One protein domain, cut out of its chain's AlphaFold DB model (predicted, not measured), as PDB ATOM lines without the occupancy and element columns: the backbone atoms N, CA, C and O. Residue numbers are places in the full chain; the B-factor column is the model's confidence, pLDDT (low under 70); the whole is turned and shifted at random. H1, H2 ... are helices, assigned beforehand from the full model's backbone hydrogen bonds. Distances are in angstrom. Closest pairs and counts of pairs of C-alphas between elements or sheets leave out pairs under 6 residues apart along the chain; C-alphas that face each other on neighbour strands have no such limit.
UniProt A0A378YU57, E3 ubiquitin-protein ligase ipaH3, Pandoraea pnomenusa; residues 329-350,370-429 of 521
ATOM      1  N   LEU A 329      -7.735  20.645  50.259       84.50
ATOM      2  CA  LEU A 329      -6.662  19.926  50.964       84.50
ATOM      3  C   LEU A 329      -5.939  18.927  50.057       84.50
ATOM      4  O   LEU A 329      -4.716  18.838  50.104       84.50
ATOM      5  N   ILE A 330      -6.670  18.198  49.210       85.44
ATOM      6  CA  ILE A 330      -6.072  17.284  48.226       85.44
ATOM      7  C   ILE A 330      -5.266  18.076  47.194       85.44
ATOM      8  O   ILE A 330      -4.170  17.659  46.819       85.44
ATOM      9  N   ARG A 331      -5.782  19.224  46.737       86.31
ATOM     10  CA  ARG A 331      -5.055  20.108  45.819       86.31
ATOM     11  C   ARG A 331      -3.754  20.610  46.453       86.31
ATOM     12  O   ARG A 331      -2.705  20.478  45.831       86.31
ATOM     13  N   LEU A 332      -3.807  21.090  47.697       85.81
ATOM     14  CA  LEU A 332      -2.641  21.543  48.464       85.81
ATOM     15  C   LEU A 332      -1.635  20.412  48.723       85.81
ATOM     16  O   LEU A 332      -0.436  20.637  48.611       85.81
ATOM     17  N   ALA A 333      -2.101  19.190  48.996       85.44
ATOM     18  CA  ALA A 333      -1.238  18.021  49.163       85.44
ATOM     19  C   ALA A 333      -0.433  17.721  47.887       85.44
ATOM     20  O   ALA A 333       0.774  17.509  47.943       85.44
ATOM     21  N   LYS A 334      -1.091  17.757  46.721       87.81
ATOM     22  CA  LYS A 334      -0.424  17.573  45.420       87.81
ATOM     23  C   LYS A 334       0.561  18.700  45.118       87.81
ATOM     24  O   LYS A 334       1.636  18.462  44.582       87.81
ATOM     25  N   GLN A 335       0.196  19.929  45.465       87.56
ATOM     26  CA  GLN A 335       1.068  21.090  45.315       87.56
ATOM     27  C   GLN A 335       2.308  21.011  46.203       87.56
ATOM     28  O   GLN A 335       3.398  21.322  45.738       87.56
ATOM     29  N   ASN A 336       2.160  20.556  47.447       85.12
ATOM     30  CA  ASN A 336       3.288  20.341  48.348       85.12
ATOM     31  C   ASN A 336       4.206  19.219  47.838       85.12
ATOM     32  O   ASN A 336       5.415  19.405  47.771       85.12
ATOM     33  N   PHE A 337       3.642  18.111  47.346       87.06
ATOM     34  CA  PHE A 337       4.439  17.060  46.707       87.06
ATOM     35  C   PHE A 337       5.335  17.605  45.586       87.06
ATOM     36  O   PHE A 337       6.515  17.266  45.516       87.06
ATOM     37  N   ARG A 338       4.784  18.470  44.723       87.50
ATOM     38  CA  ARG A 338       5.540  19.111  43.635       87.50
ATOM     39  C   ARG A 338       6.661  19.995  44.162       87.50
ATOM     40  O   ARG A 338       7.749  19.969  43.595       87.50
ATOM     41  N   GLU A 339       6.404  20.747  45.232       83.12
ATOM     42  CA  GLU A 339       7.426  21.568  45.889       83.12
ATOM     43  C   GLU A 339       8.567  20.707  46.441       83.12
ATOM     44  O   GLU A 339       9.726  20.936  46.107       83.12
ATOM     45  N   GLU A 340       8.257  19.654  47.203       82.75
ATOM     46  CA  GLU A 340       9.277  18.744  47.741       82.75
ATOM     47  C   GLU A 340      10.072  18.034  46.641       82.75
ATOM     48  O   GLU A 340      11.286  17.848  46.764       82.75
ATOM     49  N   ALA A 341       9.395  17.605  45.576       86.25
ATOM     50  CA  ALA A 341      10.035  16.960  44.441       86.25
ATOM     51  C   ALA A 341      10.980  17.930  43.717       86.25
ATOM     52  O   ALA A 341      12.106  17.549  43.398       86.25
ATOM     53  N   LEU A 342      10.571  19.188  43.528       84.81
ATOM     54  CA  LEU A 342      11.419  20.215  42.931       84.81
ATOM     55  C   LEU A 342      12.663  20.486  43.787       84.81
ATOM     56  O   LEU A 342      13.775  20.471  43.265       84.81
ATOM     57  N   THR A 343      12.507  20.662  45.102       80.75
ATOM     58  CA  THR A 343      13.653  20.854  46.005       80.75
ATOM     59  C   THR A 343      14.617  19.664  45.951       80.75
ATOM     60  O   THR A 343      15.828  19.861  45.862       80.75
ATOM     61  N   LYS A 344      14.108  18.425  45.938       82.25
ATOM     62  CA  LYS A 344      14.943  17.214  45.820       82.25
ATOM     63  C   LYS A 344      15.707  17.154  44.496       82.25
ATOM     64  O   LYS A 344      16.870  16.757  44.498       82.25
ATOM     65  N   LEU A 345      15.075  17.540  43.387       81.12
ATOM     66  CA  LEU A 345      15.725  17.583  42.074       81.12
ATOM     67  C   LEU A 345      16.887  18.579  42.056       81.12
ATOM     68  O   LEU A 345      17.970  18.237  41.587       81.12
ATOM     69  N   LEU A 346      16.688  19.770  42.622       74.56
ATOM     70  CA  LEU A 346      17.717  20.811  42.670       74.56
ATOM     71  C   LEU A 346      18.911  20.397  43.542       74.56
ATOM     72  O   LEU A 346      20.049  20.482  43.091       74.56
ATOM     73  N   VAL A 347      18.658  19.835  44.730       71.75
ATOM     74  CA  VAL A 347      19.719  19.288  45.599       71.75
ATOM     75  C   VAL A 347      20.470  18.138  44.912       71.75
ATOM     76  O   VAL A 347      21.688  18.015  45.041       71.75
ATOM     77  N   GLY A 348      19.766  17.292  44.154       64.06
ATOM     78  CA  GLY A 348      20.378  16.206  43.386       64.06
ATOM     79  C   GLY A 348      21.296  16.700  42.262       64.06
ATOM     80  O   GLY A 348      22.377  16.140  42.068       64.06
ATOM     81  N   HIS A 349      20.911  17.769  41.559       65.00
ATOM     82  CA  HIS A 349      21.738  18.405  40.526       65.00
ATOM     83  C   HIS A 349      23.013  19.036  41.105       65.00
ATOM     84  O   HIS A 349      24.085  18.903  40.513       65.00
ATOM     85  N   GLU A 350      22.932  19.655  42.285       59.31
ATOM     86  CA  GLU A 350      24.105  20.196  42.984       59.31
ATOM     87  C   GLU A 350      25.100  19.099  43.379       59.31
ATOM     88  O   GLU A 350      26.302  19.234  43.155       59.31
ATOM     89  N   SER A 370      17.497  31.576  44.525       59.81
ATOM     90  CA  SER A 370      17.365  32.176  43.194       59.81
ATOM     91  C   SER A 370      17.155  31.127  42.096       59.81
ATOM     92  O   SER A 370      16.257  31.280  41.266       59.81
ATOM     93  N   VAL A 371      17.928  30.034  42.108       68.12
ATOM     94  CA  VAL A 371      17.769  28.911  41.168       68.12
ATOM     95  C   VAL A 371      16.414  28.223  41.354       68.12
ATOM     96  O   VAL A 371      15.700  27.990  40.375       68.12
ATOM     97  N   TYR A 372      16.008  27.956  42.598       74.25
ATOM     98  CA  TYR A 372      14.696  27.382  42.897       74.25
ATOM     99  C   TYR A 372      13.546  28.253  42.367       74.25
ATOM    100  O   TYR A 372      12.624  27.727  41.734       74.25
ATOM    101  N   LEU A 373      13.621  29.581  42.524       70.19
ATOM    102  CA  LEU A 373      12.602  30.498  42.005       70.19
ATOM    103  C   LEU A 373      12.516  30.462  40.470       70.19
ATOM    104  O   LEU A 373      11.412  30.501  39.921       70.19
ATOM    105  N   VAL A 374      13.657  30.353  39.777       72.38
ATOM    106  CA  VAL A 374      13.724  30.248  38.308       72.38
ATOM    107  C   VAL A 374      13.038  28.983  37.808       72.38
ATOM    108  O   VAL A 374      12.147  29.069  36.957       72.38
ATOM    109  N   TYR A 375      13.387  27.824  38.369       78.31
ATOM    110  CA  TYR A 375      12.762  26.555  37.988       78.31
ATOM    111  C   TYR A 375      11.265  26.562  38.267       78.31
ATOM    112  O   TYR A 375      10.464  26.217  37.397       78.31
ATOM    113  N   ARG A 376      10.872  27.001  39.466       79.06
ATOM    114  CA  ARG A 376       9.469  27.060  39.873       79.06
ATOM    115  C   ARG A 376       8.648  27.919  38.914       79.06
ATOM    116  O   ARG A 376       7.616  27.460  38.428       79.06
ATOM    117  N   ARG A 377       9.131  29.115  38.561       76.06
ATOM    118  CA  ARG A 377       8.452  30.008  37.609       76.06
ATOM    119  C   ARG A 377       8.354  29.404  36.208       76.06
ATOM    120  O   ARG A 377       7.307  29.497  35.568       76.06
ATOM    121  N   ALA A 378       9.422  28.781  35.715       76.19
ATOM    122  CA  ALA A 378       9.415  28.167  34.391       76.19
ATOM    123  C   ALA A 378       8.453  26.965  34.313       76.19
ATOM    124  O   ALA A 378       7.732  26.800  33.328       76.19
ATOM    125  N   LEU A 379       8.371  26.169  35.380       82.44
ATOM    126  CA  LEU A 379       7.420  25.064  35.505       82.44
ATOM    127  C   LEU A 379       5.971  25.561  35.644       82.44
ATOM    128  O   LEU A 379       5.071  24.985  35.029       82.44
ATOM    129  N   GLN A 380       5.736  26.668  36.357       80.50
ATOM    130  CA  GLN A 380       4.429  27.343  36.383       80.50
ATOM    131  C   GLN A 380       3.994  27.796  34.985       80.50
ATOM    132  O   GLN A 380       2.839  27.597  34.610       80.50
ATOM    133  N   ALA A 381       4.912  28.336  34.175       76.19
ATOM    134  CA  ALA A 381       4.623  28.718  32.790       76.19
ATOM    135  C   ALA A 381       4.245  27.516  31.901       76.19
ATOM    136  O   ALA A 381       3.517  27.675  30.921       76.19
ATOM    137  N   LYS A 382       4.689  26.304  32.263       81.75
ATOM    138  CA  LYS A 382       4.273  25.034  31.642       81.75
ATOM    139  C   LYS A 382       2.964  24.466  32.212       81.75
ATOM    140  O   LYS A 382       2.520  23.415  31.760       81.75
ATOM    141  N   GLY A 383       2.327  25.150  33.165       81.88
ATOM    142  CA  GLY A 383       1.042  24.764  33.752       81.88
ATOM    143  C   GLY A 383       1.131  23.944  35.043       81.88
ATOM    144  O   GLY A 383       0.103  23.447  35.503       81.88
ATOM    145  N   ILE A 384       2.317  23.796  35.647       83.62
ATOM    146  CA  ILE A 384       2.454  23.146  36.958       83.62
ATOM    147  C   ILE A 384       2.007  24.110  38.058       83.62
ATOM    148  O   ILE A 384       2.583  25.179  38.252       83.62
ATOM    149  N   GLU A 385       0.991  23.717  38.824       82.44
ATOM    150  CA  GLU A 385       0.575  24.475  40.004       82.44
ATOM    151  C   GLU A 385       1.400  24.074  41.229       82.44
ATOM    152  O   GLU A 385       1.425  22.896  41.598       82.44
ATOM    153  N   PHE A 386       1.983  25.066  41.899       80.62
ATOM    154  CA  PHE A 386       2.707  24.929  43.162       80.62
ATOM    155  C   PHE A 386       1.936  25.561  44.328       80.62
ATOM    156  O   PHE A 386       1.007  26.349  44.122       80.62
ATOM    157  N   ALA A 387       2.326  25.222  45.560       69.12
ATOM    158  CA  ALA A 387       1.702  25.762  46.767       69.12
ATOM    159  C   ALA A 387       1.991  27.266  46.884       69.12
ATOM    160  O   ALA A 387       3.034  27.726  46.442       69.12
ATOM    161  N   GLY A 388       1.076  28.046  47.460       61.81
ATOM    162  CA  GLY A 388       1.293  29.479  47.706       61.81
ATOM    163  C   GLY A 388       1.000  30.415  46.528       61.81
ATOM    164  O   GLY A 388       1.019  31.616  46.718       61.81
ATOM    165  N   GLY A 389       0.655  29.934  45.327       55.41
ATOM    166  CA  GLY A 389       0.096  30.778  44.247       55.41
ATOM    167  C   GLY A 389       0.969  31.943  43.752       55.41
ATOM    168  O   GLY A 389       0.489  32.765  42.973       55.41
ATOM    169  N   THR A 390       2.220  32.023  44.194       52.09
ATOM    170  CA  THR A 390       3.100  33.157  43.957       52.09
ATOM    171  C   THR A 390       3.555  33.170  42.497       52.09
ATOM    172  O   THR A 390       4.286  32.276  42.061       52.09
ATOM    173  N   GLU A 391       3.172  34.203  41.745       50.84
ATOM    174  CA  GLU A 391       3.949  34.655  40.586       50.84
ATOM    175  C   GLU A 391       5.166  35.395  41.147       50.84
ATOM    176  O   GLU A 391       5.168  36.620  41.265       50.84
ATOM    177  N   MET A 392       6.193  34.661  41.580       48.41
ATOM    178  CA  MET A 392       7.411  35.314  42.055       48.41
ATOM    179  C   MET A 392       8.070  36.024  40.879       48.41
ATOM    180  O   MET A 392       8.493  35.409  39.893       48.41
ATOM    181  N   VAL A 393       8.137  37.347  40.975       44.47
ATOM    182  CA  VAL A 393       8.953  38.138  40.068       44.47
ATOM    183  C   VAL A 393      10.389  37.947  40.515       44.47
ATOM    184  O   VAL A 393      10.840  38.549  41.477       44.47
ATOM    185  N   ILE A 394      11.085  37.077  39.797       46.75
ATOM    186  CA  ILE A 394      12.525  36.897  39.925       46.75
ATOM    187  C   ILE A 394      13.183  38.247  39.616       46.75
ATOM    188  O   ILE A 394      13.193  38.671  38.459       46.75
ATOM    189  N   HIS A 395      13.697  38.922  40.643       41.22
ATOM    190  CA  HIS A 395      14.594  40.067  40.478       41.22
ATOM    191  C   HIS A 395      16.026  39.620  40.139       41.22
ATOM    192  O   HIS A 395      16.837  40.431  39.690       41.22
ATOM    193  N   SER A 396      16.336  38.328  40.303       41.91
ATOM    194  CA  SER A 396      17.671  37.794  40.049       41.91
ATOM    195  C   SER A 396      18.091  37.947  38.578       41.91
ATOM    196  O   SER A 396      17.293  37.808  37.644       41.91
ATOM    197  N   ARG A 397      19.395  38.200  38.373       42.16
ATOM    198  CA  ARG A 397      20.090  38.231  37.067       42.16
ATOM    199  C   ARG A 397      19.683  37.085  36.126       42.16
ATOM    200  O   ARG A 397      19.686  37.274  34.911       42.16
ATOM    201  N   LEU A 398      19.294  35.938  36.686       43.03
ATOM    202  CA  LEU A 398      18.914  34.714  35.977       43.03
ATOM    203  C   LEU A 398      17.603  34.834  35.185       43.03
ATOM    204  O   LEU A 398      17.369  34.025  34.291       43.03
ATOM    205  N   ALA A 399      16.760  35.842  35.441       43.78
ATOM    206  CA  ALA A 399      15.544  36.063  34.649       43.78
ATOM    207  C   ALA A 399      15.841  36.309  33.153       43.78
ATOM    208  O   ALA A 399      14.990  36.038  32.307       43.78
ATOM    209  N   GLY A 400      17.044  36.806  32.829       43.97
ATOM    210  CA  GLY A 400      17.532  36.985  31.457       43.97
ATOM    211  C   GLY A 400      18.339  35.807  30.892       43.97
ATOM    212  O   GLY A 400      18.638  35.824  29.702       43.97
ATOM    213  N   GLU A 401      18.680  34.799  31.703       45.97
ATOM    214  CA  GLU A 401      19.558  33.667  31.339       45.97
ATOM    215  C   GLU A 401      18.795  32.343  31.140       45.97
ATOM    216  O   GLU A 401      19.383  31.264  31.138       45.97
ATOM    217  N   ILE A 402      17.480  32.399  30.903       48.88
ATOM    218  CA  ILE A 402      16.677  31.226  30.503       48.88
ATOM    219  C   ILE A 402      16.867  30.928  29.000       48.88
ATOM    220  O   ILE A 402      15.909  30.610  28.299       48.88
ATOM    221  N   ASP A 403      18.083  31.076  28.468       43.62
ATOM    222  CA  ASP A 403      18.375  30.793  27.060       43.62
ATOM    223  C   ASP A 403      19.439  29.691  26.947       43.62
ATOM    224  O   ASP A 403      20.575  29.821  27.405       43.62
ATOM    225  N   GLY A 404      19.036  28.565  26.353       53.16
ATOM    226  CA  GLY A 404      19.875  27.392  26.102       53.16
ATOM    227  C   GLY A 404      19.932  26.385  27.257       53.16
ATOM    228  O   GLY A 404      19.048  25.541  27.380       53.16
ATOM    229  N   ALA A 405      20.995  26.438  28.066       47.31
ATOM    230  CA  ALA A 405      21.375  25.359  28.990       47.31
ATOM    231  C   ALA A 405      20.349  25.102  30.109       47.31
ATOM    232  O   ALA A 405      20.003  23.956  30.366       47.31
ATOM    233  N   LEU A 406      19.782  26.160  30.707       62.12
ATOM    234  CA  LEU A 406      18.738  26.019  31.731       62.12
ATOM    235  C   LEU A 406      17.425  25.444  31.165       62.12
ATOM    236  O   LEU A 406      16.644  24.853  31.902       62.12
ATOM    237  N   GLY A 407      17.158  25.632  29.868       63.59
ATOM    238  CA  GLY A 407      15.915  25.195  29.229       63.59
ATOM    239  C   GLY A 407      15.784  23.673  29.152       63.59
ATOM    240  O   GLY A 407      14.723  23.140  29.473       63.59
ATOM    241  N   GLU A 408      16.867  22.976  28.788       69.31
ATOM    242  CA  GLU A 408      16.895  21.506  28.755       69.31
ATOM    243  C   GLU A 408      16.745  20.909  30.162       69.31
ATOM    244  O   GLU A 408      15.975  19.964  30.349       69.31
ATOM    245  N   ASP A 409      17.393  21.505  31.167       74.94
ATOM    246  CA  ASP A 409      17.260  21.064  32.559       74.94
ATOM    247  C   ASP A 409      15.838  21.293  33.105       74.94
ATOM    248  O   ASP A 409      15.290  20.440  33.805       74.94
ATOM    249  N   ILE A 410      15.186  22.407  32.743       77.94
ATOM    250  CA  ILE A 410      13.784  22.678  33.100       77.94
ATOM    251  C   ILE A 410      12.841  21.668  32.429       77.94
ATOM    252  O   ILE A 410      11.885  21.206  33.059       77.94
ATOM    253  N   ASP A 411      13.086  21.305  31.169       81.94
ATOM    254  CA  ASP A 411      12.304  20.286  30.462       81.94
ATOM    255  C   ASP A 411      12.478  18.898  31.092       81.94
ATOM    256  O   ASP A 411      11.498  18.166  31.272       81.94
ATOM    257  N   GLN A 412      13.699  18.554  31.504       83.69
ATOM    258  CA  GLN A 412      13.986  17.317  32.222       83.69
ATOM    259  C   GLN A 412      13.336  17.301  33.613       83.69
ATOM    260  O   GLN A 412      12.750  16.287  34.012       83.69
ATOM    261  N   ALA A 413      13.375  18.419  34.341       83.44
ATOM    262  CA  ALA A 413      12.692  18.576  35.622       83.44
ATOM    263  C   ALA A 413      11.171  18.432  35.462       83.44
ATOM    264  O   ALA A 413      10.537  17.712  36.234       83.44
ATOM    265  N   TYR A 414      10.591  19.030  34.416       87.19
ATOM    266  CA  TYR A 414       9.177  18.878  34.077       87.19
ATOM    267  C   TYR A 414       8.811  17.413  33.804       87.19
ATOM    268  O   TYR A 414       7.867  16.891  34.394       87.19
ATOM    269  N   ALA A 415       9.571  16.722  32.948       86.31
ATOM    270  CA  ALA A 415       9.325  15.315  32.627       86.31
ATOM    271  C   ALA A 415       9.425  14.412  33.867       86.31
ATOM    272  O   ALA A 415       8.608  13.508  34.052       86.31
ATOM    273  N   THR A 416      10.399  14.687  34.737       86.00
ATOM    274  CA  THR A 416      10.597  13.937  35.980       86.00
ATOM    275  C   THR A 416       9.439  14.161  36.948       86.00
ATOM    276  O   THR A 416       8.892  13.190  37.466       86.00
ATOM    277  N   LEU A 417       8.997  15.411  37.134       86.38
ATOM    278  CA  LEU A 417       7.823  15.729  37.949       86.38
ATOM    279  C   LEU A 417       6.578  15.001  37.441       86.38
ATOM    280  O   LEU A 417       5.940  14.303  38.221       86.38
ATOM    281  N   MET A 418       6.281  15.069  36.140       87.62
ATOM    282  CA  MET A 418       5.121  14.379  35.564       87.62
ATOM    283  C   MET A 418       5.172  12.860  35.783       87.62
ATOM    284  O   MET A 418       4.165  12.257  36.145       87.62
ATOM    285  N   SER A 419       6.351  12.243  35.649       86.88
ATOM    286  CA  SER A 419       6.524  10.814  35.940       86.88
ATOM    287  C   SER A 419       6.272  10.467  37.411       86.88
ATOM    288  O   SER A 419       5.793   9.370  37.697       86.88
ATOM    289  N   LEU A 420       6.621  11.359  38.342       83.88
ATOM    290  CA  LEU A 420       6.372  11.177  39.773       83.88
ATOM    291  C   LEU A 420       4.882  11.350  40.116       83.88
ATOM    292  O   LEU A 420       4.373  10.649  40.994       83.88
ATOM    293  N   GLU A 421       4.170  12.235  39.408       81.75
ATOM    294  CA  GLU A 421       2.719  12.421  39.572       81.75
ATOM    295  C   GLU A 421       1.908  11.209  39.110       81.75
ATOM    296  O   GLU A 421       0.941  10.831  39.773       81.75
ATOM    297  N   ASP A 422       2.318  10.592  38.000       77.25
ATOM    298  CA  ASP A 422       1.679   9.392  37.444       77.25
ATOM    299  C   ASP A 422       2.001   8.119  38.254       77.25
ATOM    300  O   ASP A 422       1.377   7.068  38.072       77.25
ATOM    301  N   GLY A 423       2.975   8.202  39.163       76.50
ATOM    302  CA  GLY A 423       3.393   7.114  40.035       76.50
ATOM    303  C   GLY A 423       2.525   6.928  41.286       76.50
ATOM    304  O   GLY A 423       1.708   7.759  41.681       76.50
ATOM    305  N   SER A 424       2.768   5.822  41.997       78.88
ATOM    306  CA  SER A 424       2.189   5.570  43.328       78.88
ATOM    307  C   SER A 424       2.702   6.531  44.407       78.88
ATOM    308  O   SER A 424       2.134   6.589  45.496       78.88
ATOM    309  N   GLU A 425       3.775   7.271  44.124       79.56
ATOM    310  CA  GLU A 425       4.425   8.177  45.072       79.56
ATOM    311  C   GLU A 425       3.540   9.369  45.430       79.56
ATOM    312  O   GLU A 425       3.369   9.658  46.612       79.56
ATOM    313  N   MET A 426       2.893   9.995  44.442       82.88
ATOM    314  CA  MET A 426       1.938  11.081  44.679       82.88
ATOM    315  C   MET A 426       0.771  10.613  45.557       82.88
ATOM    316  O   MET A 426       0.374  11.291  46.502       82.88
ATOM    317  N   GLN A 427       0.226   9.424  45.282       80.00
ATOM    318  CA  GLN A 427      -0.867   8.861  46.079       80.00
ATOM    319  C   GLN A 427      -0.429   8.584  47.521       80.00
ATOM    320  O   GLN A 427      -1.151   8.921  48.461       80.00
ATOM    321  N   ALA A 428       0.771   8.022  47.701       79.31
ATOM    322  CA  ALA A 428       1.350   7.788  49.017       79.31
ATOM    323  C   ALA A 428       1.601   9.101  49.775       79.31
ATOM    324  O   ALA A 428       1.294   9.181  50.963       79.31
ATOM    325  N   HIS A 429       2.092  10.140  49.095       82.88
ATOM    326  CA  HIS A 429       2.321  11.450  49.696       82.88
ATOM    327  C   HIS A 429       1.012  12.114  50.132       82.88
ATOM    328  O   HIS A 429       0.901  12.552  51.273       82.88
TER     329      HIS A 429
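AT A GLANCE: This is residues 329 to 350 and 370 to 429 of the 521 residues of the protein "E3 ubiquitin-protein ligase ipaH3" of Pandoraea pnomenusa (UniProt A0A378YU57). Two long helices, H1 and H4, cross as an X, and a third, H2, packs on both, so that the three make a triangle of crossed helices. The short helices H3 and H5 lie at opposite ends of the long axis, and residues 382 to 396 make a long loop from H2 to H3. The printed part has 82 residues with five named helices, H1 to H5 in chain order, and no named strand; the class is all helix. It is compact, with a radius of gyration of the C-alphas of 12.7 A, and elongated, spanning 37 by 23 by 21 A.

HOW THE PARTS SIT: H1, residues 329 to 350, touches H4, residues 405 to 421, opposite ways at a steep tilt of 44 degrees; their closest C-alphas, Ala 341 and Leu 417, are 7.0 A apart. H2, residues 370 to 381, touches H1 opposite ways at a steep 48 degrees, closest at C-alphas Leu 346 and Tyr 372, 7.2 A. H2 touches H4 the same way at a steep 65 degrees, closest at C-alphas Tyr 375 and Ile 410, 6.3 A. H5, residues 424 to 429, touches H1 only just about perpendicular, at 73 degrees; the closest C-alphas, Phe 337 and His 429, are 6.7 A apart. H3, residues 397 to 400, touches H2, closest at C-alphas Val 374 and Ala 399, 7.1 A, and is apart from H1. Every O i to N i+4 pair is within hydrogen-bond range in H1, H2 and H5, and 12 of 13 in H4; H3 is too short for one.

IN THESE COORDINATES: H1 runs 31.8 A from C-alpha 329 at (-6.662, 19.926, 50.964). H4 is 25.0 A long and H2 16.8 A. H5 ends at C-alpha 429, (2.321, 11.450, 49.696).

THE WHOLE: The two farthest C-alphas, Arg 397 and Ser 424, are 37.8 A apart. Residues 351 to 369 are not printed; C-alphas 350 and 370 are 13.7 A apart across the cut. The link H2 to H3 is long. The mean pLDDT of the printed part is 72.3; residues 348 to 350, 370 to 371 and 387 to 408 are under 70.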